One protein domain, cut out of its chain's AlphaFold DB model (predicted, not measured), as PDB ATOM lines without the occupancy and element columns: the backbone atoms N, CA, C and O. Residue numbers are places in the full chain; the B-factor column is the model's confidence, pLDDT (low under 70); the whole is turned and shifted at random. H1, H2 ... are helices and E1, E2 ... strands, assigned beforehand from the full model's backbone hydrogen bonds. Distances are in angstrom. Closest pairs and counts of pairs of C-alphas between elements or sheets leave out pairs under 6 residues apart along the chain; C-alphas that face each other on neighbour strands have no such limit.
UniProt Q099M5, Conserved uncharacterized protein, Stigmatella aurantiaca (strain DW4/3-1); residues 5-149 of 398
ATOM      1  N   CYS A   5     196.583 129.788 195.408       90.00
ATOM      2  CA  CYS A   5     197.314 129.973 194.168       90.00
ATOM      3  C   CYS A   5     196.965 131.322 193.526       90.00
ATOM      4  O   CYS A   5     195.796 131.641 193.311       90.00
ATOM      5  N   ARG A   6     197.987 132.081 193.116       93.00
ATOM      6  CA  ARG A   6     197.805 133.392 192.476       93.00
ATOM      7  C   ARG A   6     197.365 133.323 191.005       93.00
ATOM      8  O   ARG A   6     197.272 134.357 190.352       93.00
ATOM      9  N   CYS A   7     197.039 132.145 190.472       89.69
ATOM     10  CA  CYS A   7     196.304 132.063 189.203       89.69
ATOM     11  C   CYS A   7     194.846 132.524 189.343       89.69
ATOM     12  O   CYS A   7     194.178 132.743 188.340       89.69
ATOM     13  N   GLY A   8     194.369 132.662 190.587       90.31
ATOM     14  CA  GLY A   8     193.007 133.040 190.932       90.31
ATOM     15  C   GLY A   8     192.015 131.877 190.908       90.31
ATOM     16  O   GLY A   8     190.817 132.085 190.992       90.31
ATOM     17  N   SER A   9     192.474 130.627 190.845       87.44
ATOM     18  CA  SER A   9     191.577 129.461 190.888       87.44
ATOM     19  C   SER A   9     190.796 129.312 192.200       87.44
ATOM     20  O   SER A   9     189.882 128.493 192.257       87.44
ATOM     21  N   GLY A  10     191.195 130.032 193.256       86.69
ATOM     22  CA  GLY A  10     190.718 129.851 194.629       86.69
ATOM     23  C   GLY A  10     191.304 128.620 195.335       86.69
ATOM     24  O   GLY A  10     191.058 128.418 196.520       86.69
ATOM     25  N   ARG A  11     192.103 127.795 194.642       87.94
ATOM     26  CA  ARG A  11     192.666 126.558 195.200       87.94
ATOM     27  C   ARG A  11     193.937 126.823 196.018       87.94
ATOM     28  O   ARG A  11     194.690 127.741 195.676       87.94
ATOM     29  N   PRO A  12     194.249 125.975 197.015       88.81
ATOM     30  CA  PRO A  12     195.554 125.963 197.669       88.81
ATOM     31  C   PRO A  12     196.697 125.888 196.654       88.81
ATOM     32  O   PRO A  12     196.617 125.155 195.663       88.81
ATOM     33  N   LYS A  13     197.771 126.645 196.896       88.06
ATOM     34  CA  LYS A  13     198.929 126.735 196.000       88.06
ATOM     35  C   LYS A  13     199.531 125.354 195.708       88.06
ATOM     36  O   LYS A  13     199.872 125.072 194.562       88.06
ATOM     37  N   GLU A  14     199.573 124.479 196.704       87.19
ATOM     38  CA  GLU A  14     200.130 123.124 196.635       87.19
ATOM     39  C   GLU A  14     199.316 122.177 195.740       87.19
ATOM     40  O   GLU A  14     199.883 121.251 195.170       87.19
ATOM     41  N   LEU A  15     198.010 122.426 195.590       85.75
ATOM     42  CA  LEU A  15     197.071 121.607 194.805       85.75
ATOM     43  C   LEU A  15     196.758 122.204 193.425       85.75
ATOM     44  O   LEU A  15     195.849 121.748 192.732       85.75
ATOM     45  N   CYS A  16     197.453 123.275 193.051       85.69
ATOM     46  CA  CYS A  16     197.226 123.989 191.805       85.69
ATOM     47  C   CYS A  16     198.536 124.062 191.016       85.69
ATOM     48  O   CYS A  16     198.932 123.080 190.402       85.69
ATOM     49  N   HIS A  17     199.255 125.181 191.087       85.88
ATOM     50  CA  HIS A  17     200.508 125.381 190.350       85.88
ATOM     51  C   HIS A  17     201.772 125.173 191.207       85.88
ATOM     52  O   HIS A  17     202.854 125.658 190.872       85.88
ATOM     53  N   GLY A  18     201.646 124.476 192.338       83.81
ATOM     54  CA  GLY A  18     202.759 124.107 193.209       83.81
ATOM     55  C   GLY A  18     203.627 125.304 193.606       83.81
ATOM     56  O   GLY A  18     203.141 126.329 194.074       83.81
ATOM     57  N   LYS A  19     204.946 125.185 193.424       86.19
ATOM     58  CA  LYS A  19     205.927 126.204 193.836       86.19
ATOM     59  C   LYS A  19     206.321 127.191 192.731       86.19
ATOM     60  O   LYS A  19     207.306 127.898 192.928       86.19
ATOM     61  N   LEU A  20     205.582 127.267 191.618       88.06
ATOM     62  CA  LEU A  20     205.948 128.177 190.527       88.06
ATOM     63  C   LEU A  20     206.122 129.622 191.042       88.06
ATOM     64  O   LEU A  20     205.263 130.117 191.789       88.06
ATOM     65  N   PRO A  21     207.233 130.297 190.684       90.69
ATOM     66  CA  PRO A  21     207.384 131.731 190.880       90.69
ATOM     67  C   PRO A  21     206.293 132.504 190.137       90.69
ATOM     68  O   PRO A  21     205.863 132.099 189.062       90.69
ATOM     69  N   ASP A  22     205.891 133.656 190.667       90.88
ATOM     70  CA  ASP A  22     204.804 134.466 190.101       90.88
ATOM     71  C   ASP A  22     205.029 134.841 188.625       90.88
ATOM     72  O   ASP A  22     204.085 134.832 187.841       90.88
ATOM     73  N   ALA A  23     206.272 135.123 188.222       86.88
ATOM     74  CA  ALA A  23     206.603 135.417 186.826       86.88
ATOM     75  C   ALA A  23     206.391 134.198 185.909       86.88
ATOM     76  O   ALA A  23     205.809 134.318 184.834       86.88
ATOM     77  N   GLU A  24     206.812 133.012 186.354       86.19
ATOM     78  CA  GLU A  24     206.618 131.770 185.602       86.19
ATOM     79  C   GLU A  24     205.153 131.355 185.569       86.19
ATOM     80  O   GLU A  24     204.685 130.879 184.542       86.19
ATOM     81  N   LEU A  25     204.419 131.576 186.663       88.44
ATOM     82  CA  LEU A  25     202.987 131.329 186.727       88.44
ATOM     83  C   LEU A  25     202.221 132.272 185.798       88.44
ATOM     84  O   LEU A  25     201.385 131.805 185.035       88.44
ATOM     85  N   ARG A  26     202.511 133.581 185.819       88.75
ATOM     86  CA  ARG A  26     201.892 134.536 184.887       88.75
ATOM     87  C   ARG A  26     202.141 134.105 183.449       88.75
ATOM     88  O   ARG A  26     201.191 134.010 182.684       88.75
ATOM     89  N   ARG A  27     203.397 133.785 183.119       83.62
ATOM     90  CA  ARG A  27     203.764 133.272 181.802       83.62
ATOM     91  C   ARG A  27     202.985 132.005 181.469       83.62
ATOM     92  O   ARG A  27     202.384 131.963 180.420       83.62
ATOM     93  N   ALA A  28     202.921 131.017 182.357       82.69
ATOM     94  CA  ALA A  28     202.171 129.787 182.108       82.69
ATOM     95  C   ALA A  28     200.671 130.032 181.875       82.69
ATOM     96  O   ALA A  28     200.060 129.298 181.111       82.69
ATOM     97  N   LEU A  29     200.082 131.052 182.509       82.25
ATOM     98  CA  LEU A  29     198.673 131.424 182.324       82.25
ATOM     99  C   LEU A  29     198.422 132.184 181.016       82.25
ATOM    100  O   LEU A  29     197.335 132.064 180.461       82.25
ATOM    101  N   LEU A  30     199.398 132.963 180.546       78.12
ATOM    102  CA  LEU A  30     199.340 133.675 179.265       78.12
ATOM    103  C   LEU A  30     199.720 132.770 178.084       78.12
ATOM    104  O   LEU A  30     199.147 132.873 177.006       78.12
ATOM    105  N   ASP A  31     200.676 131.871 178.306       67.25
ATOM    106  CA  ASP A  31     201.185 130.917 177.325       67.25
ATOM    107  C   ASP A  31     200.285 129.683 177.221       67.25
ATOM    108  O   ASP A  31     200.537 128.875 176.332       67.25
ATOM    109  N   HIS A  32     199.298 129.499 178.119       46.59
ATOM    110  CA  HIS A  32     198.503 128.272 178.182       46.59
ATOM    111  C   HIS A  32     197.822 128.011 176.830       46.59
ATOM    112  O   HIS A  32     196.827 128.661 176.500       46.59
ATOM    113  N   PRO A  33     198.302 127.016 176.069       38.72
ATOM    114  CA  PRO A  33     197.667 126.585 174.848       38.72
ATOM    115  C   PRO A  33     196.673 125.503 175.244       38.72
ATOM    116  O   PRO A  33     197.054 124.495 175.842       38.72
ATOM    117  N   ILE A  34     195.402 125.634 174.899       33.00
ATOM    118  CA  ILE A  34     194.621 124.408 174.762       33.00
ATOM    119  C   ILE A  34     194.722 124.000 173.303       33.00
ATOM    120  O   ILE A  34     194.066 124.543 172.434       33.00
ATOM    121  N   ALA A  35     195.630 123.045 173.109       28.89
ATOM    122  CA  ALA A  35     195.558 121.960 172.145       28.89
ATOM    123  C   ALA A  35     195.431 122.304 170.648       28.89
ATOM    124  O   ALA A  35     194.353 122.193 170.085       28.89
ATOM    125  N   ASN A  36     196.575 122.415 169.959       29.41
ATOM    126  CA  ASN A  36     197.007 121.315 169.080       29.41
ATOM    127  C   ASN A  36     198.506 121.416 168.722       29.41
ATOM    128  O   ASN A  36     198.917 122.071 167.762       29.41
ATOM    129  N   THR A  37     199.359 120.718 169.473       36.34
ATOM    130  CA  THR A  37     200.801 120.597 169.182       36.34
ATOM    131  C   THR A  37     201.104 119.800 167.905       36.34
ATOM    132  O   THR A  37     202.266 119.708 167.515       36.34
ATOM    133  N   ALA A  38     200.085 119.273 167.216       35.09
ATOM    134  CA  ALA A  38     200.247 118.616 165.923       35.09
ATOM    135  C   ALA A  38     200.469 119.599 164.751       35.09
ATOM    136  O   ALA A  38     201.118 119.220 163.780       35.09
ATOM    137  N   GLU A  39     200.002 120.858 164.830       40.12
ATOM    138  CA  GLU A  39     199.948 121.754 163.651       40.12
ATOM    139  C   GLU A  39     200.705 123.092 163.770       40.12
ATOM    140  O   GLU A  39     200.700 123.873 162.823       40.12
ATOM    141  N   LYS A  40     201.393 123.384 164.887       32.53
ATOM    142  CA  LYS A  40     202.097 124.676 165.105       32.53
ATOM    143  C   LYS A  40     201.211 125.922 164.876       32.53
ATOM    144  O   LYS A  40     201.711 126.965 164.454       32.53
ATOM    145  N   ARG A  41     199.910 125.838 165.158       35.31
ATOM    146  CA  ARG A  41     198.995 126.987 165.109       35.31
ATOM    147  C   ARG A  41     198.916 127.648 166.487       35.31
ATOM    148  O   ARG A  41     198.713 126.971 167.490       35.31
ATOM    149  N   LEU A  42     199.153 128.959 166.526       32.41
ATOM    150  CA  LEU A  42     198.892 129.818 167.681       32.41
ATOM    151  C   LEU A  42     197.417 130.217 167.608       32.41
ATOM    152  O   LEU A  42     197.066 131.103 166.838       32.41
ATOM    153  N   GLU A  43     196.556 129.529 168.351       35.19
ATOM    154  CA  GLU A  43     195.159 129.935 168.515       35.19
ATOM    155  C   GLU A  43     195.047 130.875 169.719       35.19
ATOM    156  O   GLU A  43     195.563 130.600 170.808       35.19
ATOM    157  N   THR A  44     194.423 132.028 169.504       36.25
ATOM    158  CA  THR A  44     194.260 133.086 170.501       36.25
ATOM    159  C   THR A  44     193.183 132.675 171.509       36.25
ATOM    160  O   THR A  44     192.028 132.498 171.145       36.25
ATOM    161  N   TYR A  45     193.590 132.508 172.774       42.28
ATOM    162  CA  TYR A  45     192.773 132.428 173.996       42.28
ATOM    163  C   TYR A  45     191.325 131.950 173.839       42.28
ATOM    164  O   TYR A  45     190.424 132.786 173.802       42.28
ATOM    165  N   CYS A  46     191.051 130.641 173.893       37.03
ATOM    166  CA  CYS A  46     189.680 130.232 174.211       37.03
ATOM    167  C   CYS A  46     189.463 128.808 174.695       37.03
ATOM    168  O   CYS A  46     188.519 128.147 174.282       37.03
ATOM    169  N   HIS A  47     190.228 128.337 175.674       42.22
ATOM    170  CA  HIS A  47     189.742 127.161 176.378       42.22
ATOM    171  C   HIS A  47     190.178 127.165 177.836       42.22
ATOM    172  O   HIS A  47     191.362 127.150 178.145       42.22
ATOM    173  N   PHE A  48     189.196 127.100 178.728       43.84
ATOM    174  CA  PHE A  48     189.374 126.503 180.039       43.84
ATOM    175  C   PHE A  48     188.096 125.751 180.375       43.84
ATOM    176  O   PHE A  48     187.022 126.337 180.510       43.84
ATOM    177  N   THR A  49     188.215 124.435 180.505       42.88
ATOM    178  CA  THR A  49     187.231 123.637 181.226       42.88
ATOM    179  C   THR A  49     187.356 124.059 182.689       42.88
ATOM    180  O   THR A  49     188.463 123.963 183.228       42.88
ATOM    181  N   PRO A  50     186.297 124.565 183.344       46.50
ATOM    182  CA  PRO A  50     186.353 124.926 184.754       46.50
ATOM    183  C   PRO A  50     186.530 123.643 185.572       46.50
ATOM    184  O   PRO A  50     185.565 123.034 186.018       46.50
ATOM    185  N   ALA A  51     187.769 123.191 185.734       45.84
ATOM    186  CA  ALA A  51     188.090 122.144 186.682       45.84
ATOM    187  C   ALA A  51     187.878 122.746 188.076       45.84
ATOM    188  O   ALA A  51     188.619 123.636 188.490       45.84
ATOM    189  N   ASP A  52     186.833 122.303 188.778       57.38
ATOM    190  CA  ASP A  52     186.466 122.570 190.182       57.38
ATOM    191  C   ASP A  52     186.913 123.939 190.736       57.38
ATOM    192  O   ASP A  52     187.598 124.031 191.761       57.38
ATOM    193  N   HIS A  53     186.594 125.026 190.033       65.56
ATOM    194  CA  HIS A  53     186.702 126.353 190.628       65.56
ATOM    195  C   HIS A  53     185.534 126.533 191.586       65.56
ATOM    196  O   HIS A  53     184.382 126.287 191.233       65.56
ATOM    197  N   THR A  54     185.819 126.978 192.805       73.31
ATOM    198  CA  THR A  54     184.766 127.382 193.732       73.31
ATOM    199  C   THR A  54     184.061 128.598 193.146       73.31
ATOM    200  O   THR A  54     184.684 129.646 192.979       73.31
ATOM    201  N   SER A  55     182.781 128.479 192.810       83.38
ATOM    202  CA  SER A  55     181.986 129.651 192.453       83.38
ATOM    203  C   SER A  55     181.682 130.456 193.710       83.38
ATOM    204  O   SER A  55     181.296 129.892 194.734       83.38
ATOM    205  N   GLN A  56     181.819 131.773 193.630       91.56
ATOM    206  CA  GLN A  56     181.465 132.670 194.723       91.56
ATOM    207  C   GLN A  56     180.579 133.810 194.237       91.56
ATOM    208  O   GLN A  56     180.730 134.311 193.122       91.56
ATOM    209  N   LYS A  57     179.645 134.217 195.099       95.50
ATOM    210  CA  LYS A  57     178.879 135.447 194.924       95.50
ATOM    211  C   LYS A  57     179.598 136.575 195.644       95.50
ATOM    212  O   LYS A  57     179.983 136.411 196.798       95.50
ATOM    213  N   ALA A  58     179.730 137.716 194.989       97.00
ATOM    214  CA  ALA A  58     180.364 138.894 195.557       97.00
ATOM    215  C   ALA A  58     179.610 140.162 195.156       97.00
ATOM    216  O   ALA A  58     178.926 140.204 194.135       97.00
ATOM    217  N   ARG A  59     179.766 141.216 195.959       97.88
ATOM    218  CA  ARG A  59     179.384 142.575 195.574       97.88
ATOM    219  C   ARG A  59     180.645 143.320 195.160       97.88
ATOM    220  O   ARG A  59     181.611 143.381 195.924       97.88
ATOM    221  N   LEU A  60     180.642 143.855 193.947       98.06
ATOM    222  CA  LEU A  60     181.771 144.588 193.376       98.06
ATOM    223  C   LEU A  60     181.351 146.029 193.115       98.06
ATOM    224  O   LEU A  60     180.176 146.302 192.877       98.06
ATOM    225  N   ARG A  61     182.322 146.937 193.065       98.25
ATOM    226  CA  ARG A  61     182.125 148.247 192.443       98.25
ATOM    227  C   ARG A  61     182.570 148.152 190.991       98.25
ATOM    228  O   ARG A  61     183.713 147.784 190.728       98.25
ATOM    229  N   ALA A  62     181.702 148.492 190.052       97.81
ATOM    230  CA  ALA A  62     181.995 148.468 188.626       97.81
ATOM    231  C   ALA A  62     181.998 149.878 188.039       97.81
ATOM    232  O   ALA A  62     181.196 150.731 188.427       97.81
ATOM    233  N   ARG A  63     182.881 150.097 187.063       96.81
ATOM    234  CA  ARG A  63     182.819 151.236 186.151       96.81
ATOM    235  C   ARG A  63     182.445 150.721 184.769       96.81
ATOM    236  O   ARG A  63     183.232 150.007 184.151       96.81
ATOM    237  N   ILE A  64     181.255 151.068 184.297       95.62
ATOM    238  CA  ILE A  64     180.672 150.547 183.057       95.62
ATOM    239  C   ILE A  64     180.514 151.690 182.060       95.62
ATOM    240  O   ILE A  64     179.887 152.701 182.363       95.62
ATOM    241  N   LEU A  65     181.086 151.531 180.871       94.88
ATOM    242  CA  LEU A  65     180.838 152.391 179.726       94.88
ATOM    243  C   LEU A  65     179.695 151.804 178.899       94.88
ATOM    244  O   LEU A  65     179.770 150.662 178.451       94.88
ATOM    245  N   ILE A  66     178.671 152.615 178.672       92.62
ATOM    246  CA  ILE A  66     177.567 152.313 177.770       92.62
ATOM    247  C   ILE A  66     177.783 153.119 176.496       92.62
ATOM    248  O   ILE A  66     177.757 154.351 176.518       92.62
ATOM    249  N   ALA A  67     178.036 152.413 175.400       91.12
ATOM    250  CA  ALA A  67     178.353 153.000 174.104       91.12
ATOM    251  C   ALA A  67     177.631 152.254 172.979       91.12
ATOM    252  O   ALA A  67     177.245 151.096 173.132       91.12
ATOM    253  N   THR A  68     177.469 152.907 171.834       89.00
ATOM    254  CA  THR A  68     177.009 152.253 170.607       89.00
ATOM    255  C   THR A  68     178.187 151.694 169.827       89.00
ATOM    256  O   THR A  68     179.222 152.344 169.689       89.00
ATOM    257  N   THR A  69     177.996 150.513 169.265       89.50
ATOM    258  CA  THR A  69     178.845 149.903 168.244       89.50
ATOM    259  C   THR A  69     177.997 149.654 166.991       89.50
ATOM    260  O   THR A  69     176.763 149.738 167.060       89.50
ATOM    261  N   PRO A  70     178.604 149.272 165.858       89.38
ATOM    262  CA  PRO A  70     177.849 148.810 164.691       89.38
ATOM    263  C   PRO A  70     176.910 147.620 164.978       89.38
ATOM    264  O   PRO A  70     175.940 147.405 164.249       89.38
ATOM    265  N   ALA A  71     177.141 146.871 166.065       88.00
ATOM    266  CA  ALA A  71     176.261 145.794 166.517       88.00
ATOM    267  C   ALA A  71     175.081 146.262 167.394       88.00
ATOM    268  O   ALA A  71     174.139 145.498 167.597       88.00
ATOM    269  N   GLY A  72     175.107 147.490 167.922       87.62
ATOM    270  CA  GLY A  72     174.104 148.013 168.853       87.62
ATOM    271  C   GLY A  72     174.711 148.549 170.150       87.62
ATOM    272  O   GLY A  72     175.856 148.992 170.179       87.62
ATOM    273  N   VAL A  73     173.933 148.549 171.234       88.56
ATOM    274  CA  VAL A  73     174.385 149.056 172.541       88.56
ATOM    275  C   VAL A  73     175.265 148.024 173.241       88.56
ATOM    276  O   VAL A  73     174.879 146.867 173.398       88.56
ATOM    277  N   MET A  74     176.429 148.471 173.705       90.88
ATOM    278  CA  MET A  74     177.410 147.682 174.436       90.88
ATOM    279  C   MET A  74     177.519 148.162 175.882       90.88
ATOM    280  O   MET A  74     177.657 149.360 176.131       90.88
ATOM    281  N   HIS A  75     177.521 147.213 176.818       94.25
ATOM    282  CA  HIS A  75     177.842 147.445 178.224       94.25
ATOM    283  C   HIS A  75     179.263 146.947 178.474       94.25
ATOM    284  O   HIS A  75     179.485 145.751 178.627       94.25
ATOM    285  N   TYR A  76     180.230 147.862 178.477       95.94
ATOM    286  CA  TYR A  76     181.646 147.548 178.642       95.94
ATOM    287  C   TYR A  76     182.090 147.849 180.082       95.94
ATOM    288  O   TYR A  76     182.251 149.021 180.438       95.94
ATOM    289  N   PRO A  77     182.353 146.832 180.923       96.94
ATOM    290  CA  PRO A  77     183.003 147.036 182.210       96.94
ATOM    291  C   PRO A  77     184.459 147.477 181.989       96.94
ATOM    292  O   PRO A  77     185.332 146.679 181.662       96.94
ATOM    293  N   VAL A  78     184.736 148.769 182.169       96.88
ATOM    294  CA  VAL A  78     186.082 149.356 182.036       96.88
ATOM    295  C   VAL A  78     186.999 148.877 183.165       96.88
ATOM    296  O   VAL A  78     188.219 148.791 182.996       96.88
ATOM    297  N   GLY A  79     186.411 148.558 184.318       97.88
ATOM    298  CA  GLY A  79     187.089 147.907 185.426       97.88
ATOM    299  C   GLY A  79     186.164 147.609 186.601       97.88
ATOM    300  O   GLY A  79     185.073 148.171 186.722       97.88
ATOM    301  N   LEU A  80     186.626 146.712 187.463       98.44
ATOM    302  CA  LEU A  80     185.931 146.206 188.639       98.44
ATOM    303  C   LEU A  80     186.843 146.339 189.857       98.44
ATOM    304  O   LEU A  80     188.041 146.074 189.758       98.44
ATOM    305  N   ILE A  81     186.278 146.718 191.001       98.56
ATOM    306  CA  ILE A  81     186.970 146.773 192.289       98.56
ATOM    307  C   ILE A  81     186.262 145.874 193.298       98.56
ATOM    308  O   ILE A  81     185.043 145.944 193.467       98.56
ATOM    309  N   HIS A  82     187.053 145.079 194.009       98.19
ATOM    310  CA  HIS A  82     186.612 144.233 195.109       98.19
ATOM    311  C   HIS A  82     187.738 144.114 196.134       98.19
ATOM    312  O   HIS A  82     188.883 143.895 195.756       98.19
ATOM    313  N   GLU A  83     187.433 144.331 197.415       96.94
ATOM    314  CA  GLU A  83     188.380 144.150 198.530       96.94
ATOM    315  C   GLU A  83     189.765 144.804 198.322       96.94
ATOM    316  O   GLU A  83     190.816 144.219 198.576       96.94
ATOM    317  N   GLY A  84     189.785 146.047 197.822       98.12
ATOM    318  CA  GLY A  84     191.039 146.776 197.580       98.12
ATOM    319  C   GLY A  84     191.866 146.215 196.416       98.12
ATOM    320  O   GLY A  84     193.075 146.443 196.334       98.12
ATOM    321  N   ARG A  85     191.229 145.476 195.507       98.38
ATOM    322  CA  ARG A  85     191.817 144.939 194.282       98.38
ATOM    323  C   ARG A  85     191.031 145.411 193.074       98.38
ATOM    324  O   ARG A  85     189.809 145.480 193.119       98.38
ATOM    325  N   PHE A  86     191.739 145.717 191.997       98.62
ATOM    326  CA  PHE A  86     191.179 146.155 190.728       98.62
ATOM    327  C   PHE A  86     191.493 145.147 189.625       98.62
ATOM    328  O   PHE A  86     192.629 144.681 189.515       98.62
ATOM    329  N   LEU A  87     190.513 144.883 188.768       98.12
ATOM    330  CA  LEU A  87     190.676 144.122 187.535       98.12
ATOM    331  C   LEU A  87     190.005 144.834 186.372       98.12
ATOM    332  O   LEU A  87     188.960 145.466 186.527       98.12
ATOM    333  N   ARG A  88     190.585 144.665 185.189       97.19
ATOM    334  CA  ARG A  88     189.916 144.939 183.924       97.19
ATOM    335  C   ARG A  88     189.570 143.601 183.265       97.19
ATOM    336  O   ARG A  88     190.420 142.711 183.299       97.19
ATOM    337  N   PRO A  89     188.381 143.461 182.660       96.94
ATOM    338  CA  PRO A  89     188.072 142.297 181.842       96.94
ATOM    339  C   PRO A  89     189.065 142.114 180.688       96.94
ATOM    340  O   PRO A  89     189.559 143.084 180.116       96.94
ATOM    341  N   MET A  90     189.328 140.863 180.333       94.75
ATOM    342  CA  MET A  90     190.076 140.484 179.132       94.75
ATOM    343  C   MET A  90     189.158 140.288 177.927       94.75
ATOM    344  O   MET A  90     189.584 140.474 176.791       94.75
ATOM    345  N   SER A  91     187.895 139.946 178.171       94.38
ATOM    346  CA  SER A  91     186.873 139.805 177.140       94.38
ATOM    347  C   SER A  91     185.505 140.243 177.653       94.38
ATOM    348  O   SER A  91     185.305 140.383 178.860       94.38
ATOM    349  N   ILE A  92     184.555 140.435 176.740       95.88
ATOM    350  CA  ILE A  92     183.123 140.457 177.034       95.88
ATOM    351  C   ILE A  92     182.461 139.380 176.174       95.88
ATOM    352  O   ILE A  92     182.367 139.510 174.954       95.88
ATOM    353  N   ASP A  93     181.991 138.321 176.819       92.38
ATOM    354  CA  ASP A  93     181.524 137.100 176.156       92.38
ATOM    355  C   ASP A  93     180.023 137.161 175.850       92.38
ATOM    356  O   ASP A  93     179.512 136.457 174.977       92.38
ATOM    357  N   GLY A  94     179.291 138.027 176.553       90.94
ATOM    358  CA  GLY A  94     177.863 138.200 176.356       90.94
ATOM    359  C   GLY A  94     177.278 139.331 177.189       90.94
ATOM    360  O   GLY A  94     177.752 139.641 178.280       90.94
ATOM    361  N   VAL A  95     176.227 139.944 176.655       92.00
ATOM    362  CA  VAL A  95     175.372 140.889 177.374       92.00
ATOM    363  C   VAL A  95     173.946 140.384 177.224       92.00
ATOM    364  O   VAL A  95     173.499 140.149 176.100       92.00
ATOM    365  N   ALA A  96     173.244 140.214 178.340       90.81
ATOM    366  CA  ALA A  96     171.834 139.848 178.351       90.81
ATOM    367  C   ALA A  96     171.016 140.955 179.010       90.81
ATOM    368  O   ALA A  96     171.398 141.488 180.054       90.81
ATOM    369  N   TYR A  97     169.876 141.261 178.403       88.50
ATOM    370  CA  TYR A  97     168.852 142.114 178.985       88.50
ATOM    371  C   TYR A  97     167.774 141.199 179.547       88.50
ATOM    372  O   TYR A  97     167.148 140.440 178.810       88.50
ATOM    373  N   LEU A  98     167.631 141.230 180.861       86.50
ATOM    374  CA  LEU A  98     166.692 140.422 181.619       86.50
ATOM    375  C   LEU A  98     165.435 141.248 181.923       86.50
ATOM    376  O   LEU A  98     165.412 142.477 181.772       86.50
ATOM    377  N   ASP A  99     164.397 140.564 182.393       81.62
ATOM    378  CA  ASP A  99     163.161 141.209 182.827       81.62
ATOM    379  C   ASP A  99     163.421 142.250 183.934       81.62
ATOM    380  O   ASP A  99     164.461 142.269 184.601       81.62
ATOM    381  N   ASP A 100     162.484 143.187 184.092       83.75
ATOM    382  CA  ASP A 100     162.528 144.261 185.100       83.75
ATOM    383  C   ASP A 100     163.718 145.236 185.005       83.75
ATOM    384  O   ASP A 100     163.964 146.040 185.920       83.75
ATOM    385  N   GLY A 101     164.414 145.218 183.863       84.38
ATOM    386  CA  GLY A 101     165.550 146.089 183.578       84.38
ATOM    387  C   GLY A 101     166.848 145.601 184.209       84.38
ATOM    388  O   GLY A 101     167.698 146.416 184.542       84.38
ATOM    389  N   TRP A 102     167.020 144.302 184.432       89.94
ATOM    390  CA  TRP A 102     168.325 143.767 184.813       89.94
ATOM    391  C   TRP A 102     169.211 143.561 183.586       89.94
ATOM    392  O   TRP A 102     168.747 143.178 182.517       89.94
ATOM    393  N   VAL A 103     170.505 143.804 183.749       92.88
ATOM    394  CA  VAL A 103     171.526 143.546 182.737       92.88
ATOM    395  C   VAL A 103     172.539 142.589 183.336       92.88
ATOM    396  O   VAL A 103     173.012 142.810 184.454       92.88
ATOM    397  N   SER A 104     172.876 141.540 182.590       95.25
ATOM    398  CA  SER A 104     173.997 140.664 182.909       95.25
ATOM    399  C   SER A 104     175.111 140.830 181.885       95.25
ATOM    400  O   SER A 104     174.842 140.884 180.683       95.25
ATOM    401  N   VAL A 105     176.357 140.872 182.346       96.38
ATOM    402  CA  VAL A 105     177.537 140.902 181.473       96.38
ATOM    403  C   VAL A 105     178.447 139.735 181.839       96.38
ATOM    404  O   VAL A 105     178.970 139.682 182.952       96.38
ATOM    405  N   GLU A 106     178.618 138.818 180.891       95.31
ATOM    406  CA  GLU A 106     179.530 137.670 180.942       95.31
ATOM    407  C   GLU A 106     180.910 138.104 180.431       95.31
ATOM    408  O   GLU A 106     181.008 138.792 179.411       95.31
ATOM    409  N   MET A 107     181.983 137.724 181.124       95.44
ATOM    410  CA  MET A 107     183.344 138.154 180.786       95.44
ATOM    411  C   MET A 107     184.423 137.216 181.323       95.44
ATOM    412  O   MET A 107     184.235 136.560 182.349       95.44
ATOM    413  N   MET A 108     185.613 137.263 180.721       93.62
ATOM    414  CA  MET A 108     186.843 136.792 181.359       93.62
ATOM    415  C   MET A 108     187.506 137.920 182.153       93.62
ATOM    416  O   MET A 108     187.701 139.021 181.641       93.62
ATOM    417  N   LEU A 109     187.883 137.653 183.405       94.56
ATOM    418  CA  LEU A 109     188.647 138.581 184.254       94.56
ATOM    419  C   LEU A 109     190.146 138.276 184.274       94.56
ATOM    420  O   LEU A 109     190.958 139.162 184.529       94.56
ATOM    421  N   THR A 110     190.506 137.021 184.029       91.31
ATOM    422  CA  THR A 110     191.880 136.549 183.828       91.31
ATOM    423  C   THR A 110     191.854 135.515 182.699       91.31
ATOM    424  O   THR A 110     190.758 135.088 182.322       91.31
ATOM    425  N   PRO A 111     193.011 135.041 182.193       84.62
ATOM    426  CA  PRO A 111     193.025 134.003 181.165       84.62
ATOM    427  C   PRO A 111     192.226 132.755 181.550       84.62
ATOM    428  O   PRO A 111     191.659 132.105 180.687       84.62
ATOM    429  N   SER A 112     192.155 132.444 182.847       81.12
ATOM    430  CA  SER A 112     191.558 131.219 183.378       81.12
ATOM    431  C   SER A 112     190.239 131.425 184.127       81.12
ATOM    432  O   SER A 112     189.675 130.453 184.624       81.12
ATOM    433  N   ILE A 113     189.751 132.662 184.274       87.44
ATOM    434  CA  ILE A 113     188.621 132.966 185.163       87.44
ATOM    435  C   ILE A 113     187.554 133.772 184.450       87.44
ATOM    436  O   ILE A 113     187.792 134.892 183.998       87.44
ATOM    437  N   ARG A 114     186.338 133.225 184.478       91.00
ATOM    438  CA  ARG A 114     185.113 133.905 184.069       91.00
ATOM    439  C   ARG A 114     184.390 134.541 185.247       91.00
ATOM    440  O   ARG A 114     184.474 134.073 186.387       91.00
ATOM    441  N   ALA A 115     183.643 135.584 184.935       94.56
ATOM    442  CA  ALA A 115     182.700 136.215 185.830       94.56
ATOM    443  C   ALA A 115     181.433 136.608 185.073       94.56
ATOM    444  O   ALA A 115     181.471 136.901 183.880       94.56
ATOM    445  N   CYS A 116     180.328 136.678 185.804       96.69
ATOM    446  CA  CYS A 116     179.104 137.307 185.342       96.69
ATOM    447  C   CYS A 116     178.703 138.375 186.357       96.69
ATOM    448  O   CYS A 116     178.588 138.075 187.548       96.69
ATOM    449  N   ILE A 117     178.542 139.622 185.911       97.69
ATOM    450  CA  ILE A 117     178.029 140.707 186.759       97.69
ATOM    451  C   ILE A 117     176.576 141.004 186.412       97.69
ATOM    452  O   ILE A 117     176.198 140.946 185.246       97.69
ATOM    453  N   TYR A 118     175.800 141.384 187.417       96.19
ATOM    454  CA  TYR A 118     174.390 141.724 187.333       96.19
ATOM    455  C   TYR A 118     174.171 143.098 187.941       96.19
ATOM    456  O   TYR A 118     174.623 143.398 189.050       96.19
ATOM    457  N   PHE A 119     173.448 143.939 187.220       94.69
ATOM    458  CA  PHE A 119     173.046 145.240 187.719       94.69
ATOM    459  C   PHE A 119     171.724 145.663 187.118       94.69
ATOM    460  O   PHE A 119     171.347 145.248 186.024       94.69
ATOM    461  N   ARG A 120     171.012 146.511 187.853       88.69
ATOM    462  CA  ARG A 120     169.770 147.076 187.362       88.69
ATOM    463  C   ARG A 120     170.070 148.280 186.485       88.69
ATOM    464  O   ARG A 120     170.619 149.277 186.956       88.69
ATOM    465  N   ASP A 121     169.643 148.188 185.240       75.56
ATOM    466  CA  ASP A 121     169.402 149.334 184.392       75.56
ATOM    467  C   ASP A 121     168.272 150.164 184.994       75.56
ATOM    468  O   ASP A 121     167.085 149.822 184.953       75.56
ATOM    469  N   LYS A 122     168.666 151.268 185.632       67.19
ATOM    470  CA  LYS A 122     167.723 152.298 186.036       67.19
ATOM    471  C   LYS A 122     167.311 153.040 184.771       67.19
ATOM    472  O   LYS A 122     167.868 154.091 184.468       67.19
ATOM    473  N   LYS A 123     166.305 152.495 184.083       50.91
ATOM    474  CA  LYS A 123     165.586 153.178 183.008       50.91
ATOM    475  C   LYS A 123     165.317 154.628 183.425       50.91
ATOM    476  O   LYS A 123     164.639 154.866 184.427       50.91
ATOM    477  N   GLU A 124     165.786 155.600 182.641       49.94
ATOM    478  CA  GLU A 124     165.046 156.861 182.564       49.94
ATOM    479  C   GLU A 124     163.633 156.545 182.030       49.94
ATOM    480  O   GLU A 124     163.457 155.552 181.315       49.94
ATOM    481  N   PRO A 125     162.613 157.373 182.316       45.16
ATOM    482  CA  PRO A 125     161.257 157.200 181.779       45.16
ATOM    483  C   PRO A 125     161.188 157.034 180.246       45.16
ATOM    484  O   PRO A 125     160.189 156.550 179.726       45.16
ATOM    485  N   SER A 126     162.252 157.411 179.527       51.34
ATOM    486  CA  SER A 126     162.441 157.280 178.078       51.34
ATOM    487  C   SER A 126     162.913 155.896 177.598       51.34
ATOM    488  O   SER A 126     162.928 155.656 176.394       51.34
ATOM    489  N   GLY A 127     163.300 154.981 178.493       46.88
ATOM    490  CA  GLY A 127     163.653 153.599 178.144       46.88
ATOM    491  C   GLY A 127     165.017 153.392 177.469       46.88
ATOM    492  O   GLY A 127     165.276 152.290 176.992       46.88
ATOM    493  N   LEU A 128     165.893 154.402 177.441       53.47
ATOM    494  CA  LEU A 128     167.260 154.303 176.915       53.47
ATOM    495  C   LEU A 128     168.261 154.845 177.947       53.47
ATOM    496  O   LEU A 128     168.081 155.955 178.450       53.47
ATOM    497  N   TRP A 129     169.336 154.101 178.237       58.66
ATOM    498  CA  TRP A 129     170.498 154.679 178.919       58.66
ATOM    499  C   TRP A 129     171.025 155.858 178.107       58.66
ATOM    500  O   TRP A 129     171.161 155.779 176.882       58.66
ATOM    501  N   ARG A 130     171.435 156.924 178.793       72.94
ATOM    502  CA  ARG A 130     172.303 157.914 178.156       72.94
ATOM    503  C   ARG A 130     173.651 157.246 177.888       72.94
ATOM    504  O   ARG A 130     174.198 156.580 178.768       72.94
ATOM    505  N   LEU A 131     174.188 157.411 176.686       86.56
ATOM    506  CA  LEU A 131     175.558 156.986 176.403       86.56
ATOM    507  C   LEU A 131     176.499 157.674 177.395       86.56
ATOM    508  O   LEU A 131     176.345 158.865 177.680       86.56
ATOM    509  N   GLY A 132     177.442 156.926 177.956       89.56
ATOM    510  CA  GLY A 132     178.315 157.459 178.991       89.56
ATOM    511  C   GLY A 132     178.870 156.410 179.935       89.56
ATOM    512  O   GLY A 132     178.666 155.210 179.773       89.56
ATOM    513  N   THR A 133     179.619 156.888 180.925       91.75
ATOM    514  CA  THR A 133     180.250 156.031 181.927       91.75
ATOM    515  C   THR A 133     179.528 156.135 183.260       91.75
ATOM    516  O   THR A 133     179.261 157.236 183.738       91.75
ATOM    517  N   TYR A 134     179.292 154.987 183.879       92.31
ATOM    518  CA  TYR A 134     178.579 154.839 185.137       92.31
ATOM    519  C   TYR A 134     179.456 154.131 186.159       92.31
ATOM    520  O   TYR A 134     180.179 153.193 185.825       92.31
ATOM    521  N   GLU A 135     179.368 154.566 187.410       94.69
ATOM    522  CA  GLU A 135     179.925 153.847 188.549       94.69
ATOM    523  C   GLU A 135     178.779 153.339 189.411       94.69
ATOM    524  O   GLU A 135     177.905 154.110 189.807       94.69
ATOM    525  N   LEU A 136     178.774 152.039 189.683       95.31
ATOM    526  CA  LEU A 136     177.704 151.394 190.425       95.31
ATOM    527  C   LEU A 136     178.212 150.166 191.169       95.31
ATOM    528  O   LEU A 136     179.208 149.553 190.787       95.31
ATOM    529  N   ASP A 137     177.494 149.801 192.224       96.94
ATOM    530  CA  ASP A 137     177.646 148.487 192.826       96.94
ATOM    531  C   ASP A 137     176.913 147.452 191.973       96.94
ATOM    532  O   ASP A 137     175.789 147.690 191.523       96.94
ATOM    533  N   VAL A 138     177.545 146.302 191.782       97.50
ATOM    534  CA  VAL A 138     177.013 145.181 191.006       97.50
ATOM    535  C   VAL A 138     177.073 143.906 191.834       97.50
ATOM    536  O   VAL A 138     177.962 143.731 192.673       97.50
ATOM    537  N   GLU A 139     176.133 143.006 191.584       98.06
ATOM    538  CA  GLU A 139     176.249 141.624 192.039       98.06
ATOM    539  C   GLU A 139     177.112 140.858 191.043       98.06
ATOM    540  O   GLU A 139     177.049 141.111 189.844       98.06
ATOM    541  N   ALA A 140     177.940 139.937 191.517       97.44
ATOM    542  CA  ALA A 140     178.816 139.164 190.660       97.44
ATOM    543  C   ALA A 140     178.848 137.700 191.066       97.44
ATOM    544  O   ALA A 140     178.871 137.368 192.250       97.44
ATOM    545  N   PHE A 141     178.914 136.842 190.060       96.25
ATOM    546  CA  PHE A 141     179.239 135.435 190.179       96.25
ATOM    547  C   PHE A 141     180.639 135.251 189.609       96.25
ATOM    548  O   PHE A 141     180.872 135.518 188.430       96.25
ATOM    549  N   LEU A 142     181.578 134.846 190.457       94.19
ATOM    550  CA  LEU A 142     182.985 134.679 190.109       94.19
ATOM    551  C   LEU A 142     183.339 133.197 190.126       94.19
ATOM    552  O   LEU A 142     183.007 132.493 191.082       94.19
ATOM    553  N   SER A 143     184.056 132.736 189.107       90.88
ATOM    554  CA  SER A 143     184.690 131.418 189.122       90.88
ATOM    555  C   SER A 143     186.056 131.515 189.804       90.88
ATOM    556  O   SER A 143     186.979 132.111 189.264       90.88
ATOM    557  N   GLY A 144     186.213 130.939 190.993       91.31
ATOM    558  CA  GLY A 144     187.440 131.076 191.779       91.31
ATOM    559  C   GLY A 144     187.582 132.465 192.414       91.31
ATOM    560  O   GLY A 144     186.596 133.141 192.692       91.31
ATOM    561  N   ASP A 145     188.823 132.888 192.647       94.31
ATOM    562  CA  ASP A 145     189.231 134.164 193.246       94.31
ATOM    563  C   ASP A 145     190.070 135.009 192.260       94.31
ATOM    564  O   ASP A 145     191.303 135.065 192.352       94.31
ATOM    565  N   PRO A 146     189.433 135.688 191.287       95.62
ATOM    566  CA  PRO A 146     190.158 136.506 190.320       95.62
ATOM    567  C   PRO A 146     190.888 137.684 190.974       95.62
ATOM    568  O   PRO A 146     191.973 138.059 190.523       95.62
ATOM    569  N   PHE A 147     190.348 138.256 192.051       97.06
ATOM    570  CA  PHE A 147     190.920 139.431 192.714       97.06
ATOM    571  C   PHE A 147     192.153 139.098 193.573       97.06
ATOM    572  O   PHE A 147     193.000 139.968 193.787       97.06
ATOM    573  N   GLY A 148     192.328 137.836 193.971       95.38
ATOM    574  CA  GLY A 148     193.573 137.296 194.527       95.38
ATOM    575  C   GLY A 148     194.654 136.955 193.489       95.38
ATOM    576  O   GLY A 148     195.764 136.548 193.857       95.38
ATOM    577  N   SER A 149     194.371 137.113 192.191       95.19
ATOM    578  CA  SER A 149     195.276 136.685 191.120       95.19
ATOM    579  C   SER A 149     196.499 137.598 190.906       95.19
ATOM    580  O   SER A 149     196.660 138.662 191.509       95.19
TER     581      SER A 149
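Overview. This is residues 5 to 149 of the 398 residues of the protein "Conserved uncharacterized protein" of Stigmatella aurantiaca (strain DW4/3-1) (UniProt Q099M5). One strongly twisted sheet of seven strands is folded back on itself at E1, with E3 and E2 in one leaf facing E7, E6, E5 and E4 in the other. Beyond one end of this folded sheet lie the small helix H1 and two long stretches without named elements, residues 5 to 21 and 31 to 54; at the other end is the long loop from E6 to E7, with Pro 125. The 145 printed residues hold one named helix and seven named strands, in the order H1 E1 E2 E3 E4 E5 E6 E7, and the sheet runs E3 E2 E1 E7 E6 E5 E4, all antiparallel. The class is mostly strand, though under half of the residues, 72 of 145, are in named elements. The whole is only just compact, close to loose, with a radius of gyration of the C-alphas of 17.2 A and spans of 55 by 37 by 24 A.

Along the chain. The longest strand, E1, is residues 55 to 69, 31.7 A from C-alpha 55 at (181.986, 129.651, 192.453) to C-alpha 69. E2 is residues 72 to 82, 29.3 A, and E3 is residues 85 to 87, 6.9 A. E4 is residues 94 to 98, 12.5 A; E5 is 102 to 110, 24.7 A; E6 is 113 to 120, 23.6 A. E7, residues 132 to 143, measures 28.7 A and ends with C-alpha 143 at (184.690, 131.418, 189.122). H1 is residues 22 to 30, 12.2 A, from C-alpha 22 at (204.804, 134.466, 190.101).

Arrangement. E1, the hinge of the folded sheet, bends by 85 degrees at residue 58. It is antiparallel to E7, with N 60 and O 138 3.0 A apart, and to E2, with N 65 and O 76 at 2.8 A, both within hydrogen-bond range. E7 bends by 73 degrees at residue 137, and N 118 of E6 is 2.7 A from its O 139. N 105 of E5 and O 117 of E6 are 2.9 A apart. The edge strands are E3, with N 87 and O 80 of E2 at 2.9 A, and E4, with N 96 and O 104 of E5 at 2.9 A. E1 E2 E3 and E4 E5 E6 E7 are meanders, each strand the antiparallel neighbour of the one before. Between the leaves, the closest C-alphas of E3 and E5, Leu 87 and Leu 109, are 6.8 A apart. H1 is not on the sheet and is apart from E2 to E7; every O i to N i+4 pair in it is within hydrogen-bond range.

Size, cuts and confidence. The two C-alphas farthest apart, those of Ala 38 and Pro 125, are 57.1 A apart. The printed part has no cut; the links H1 to E1 and E6 to E7 are long. The mean pLDDT of the printed part is 81.4, and residues 31 to 53 and 122 to 129 are under 70.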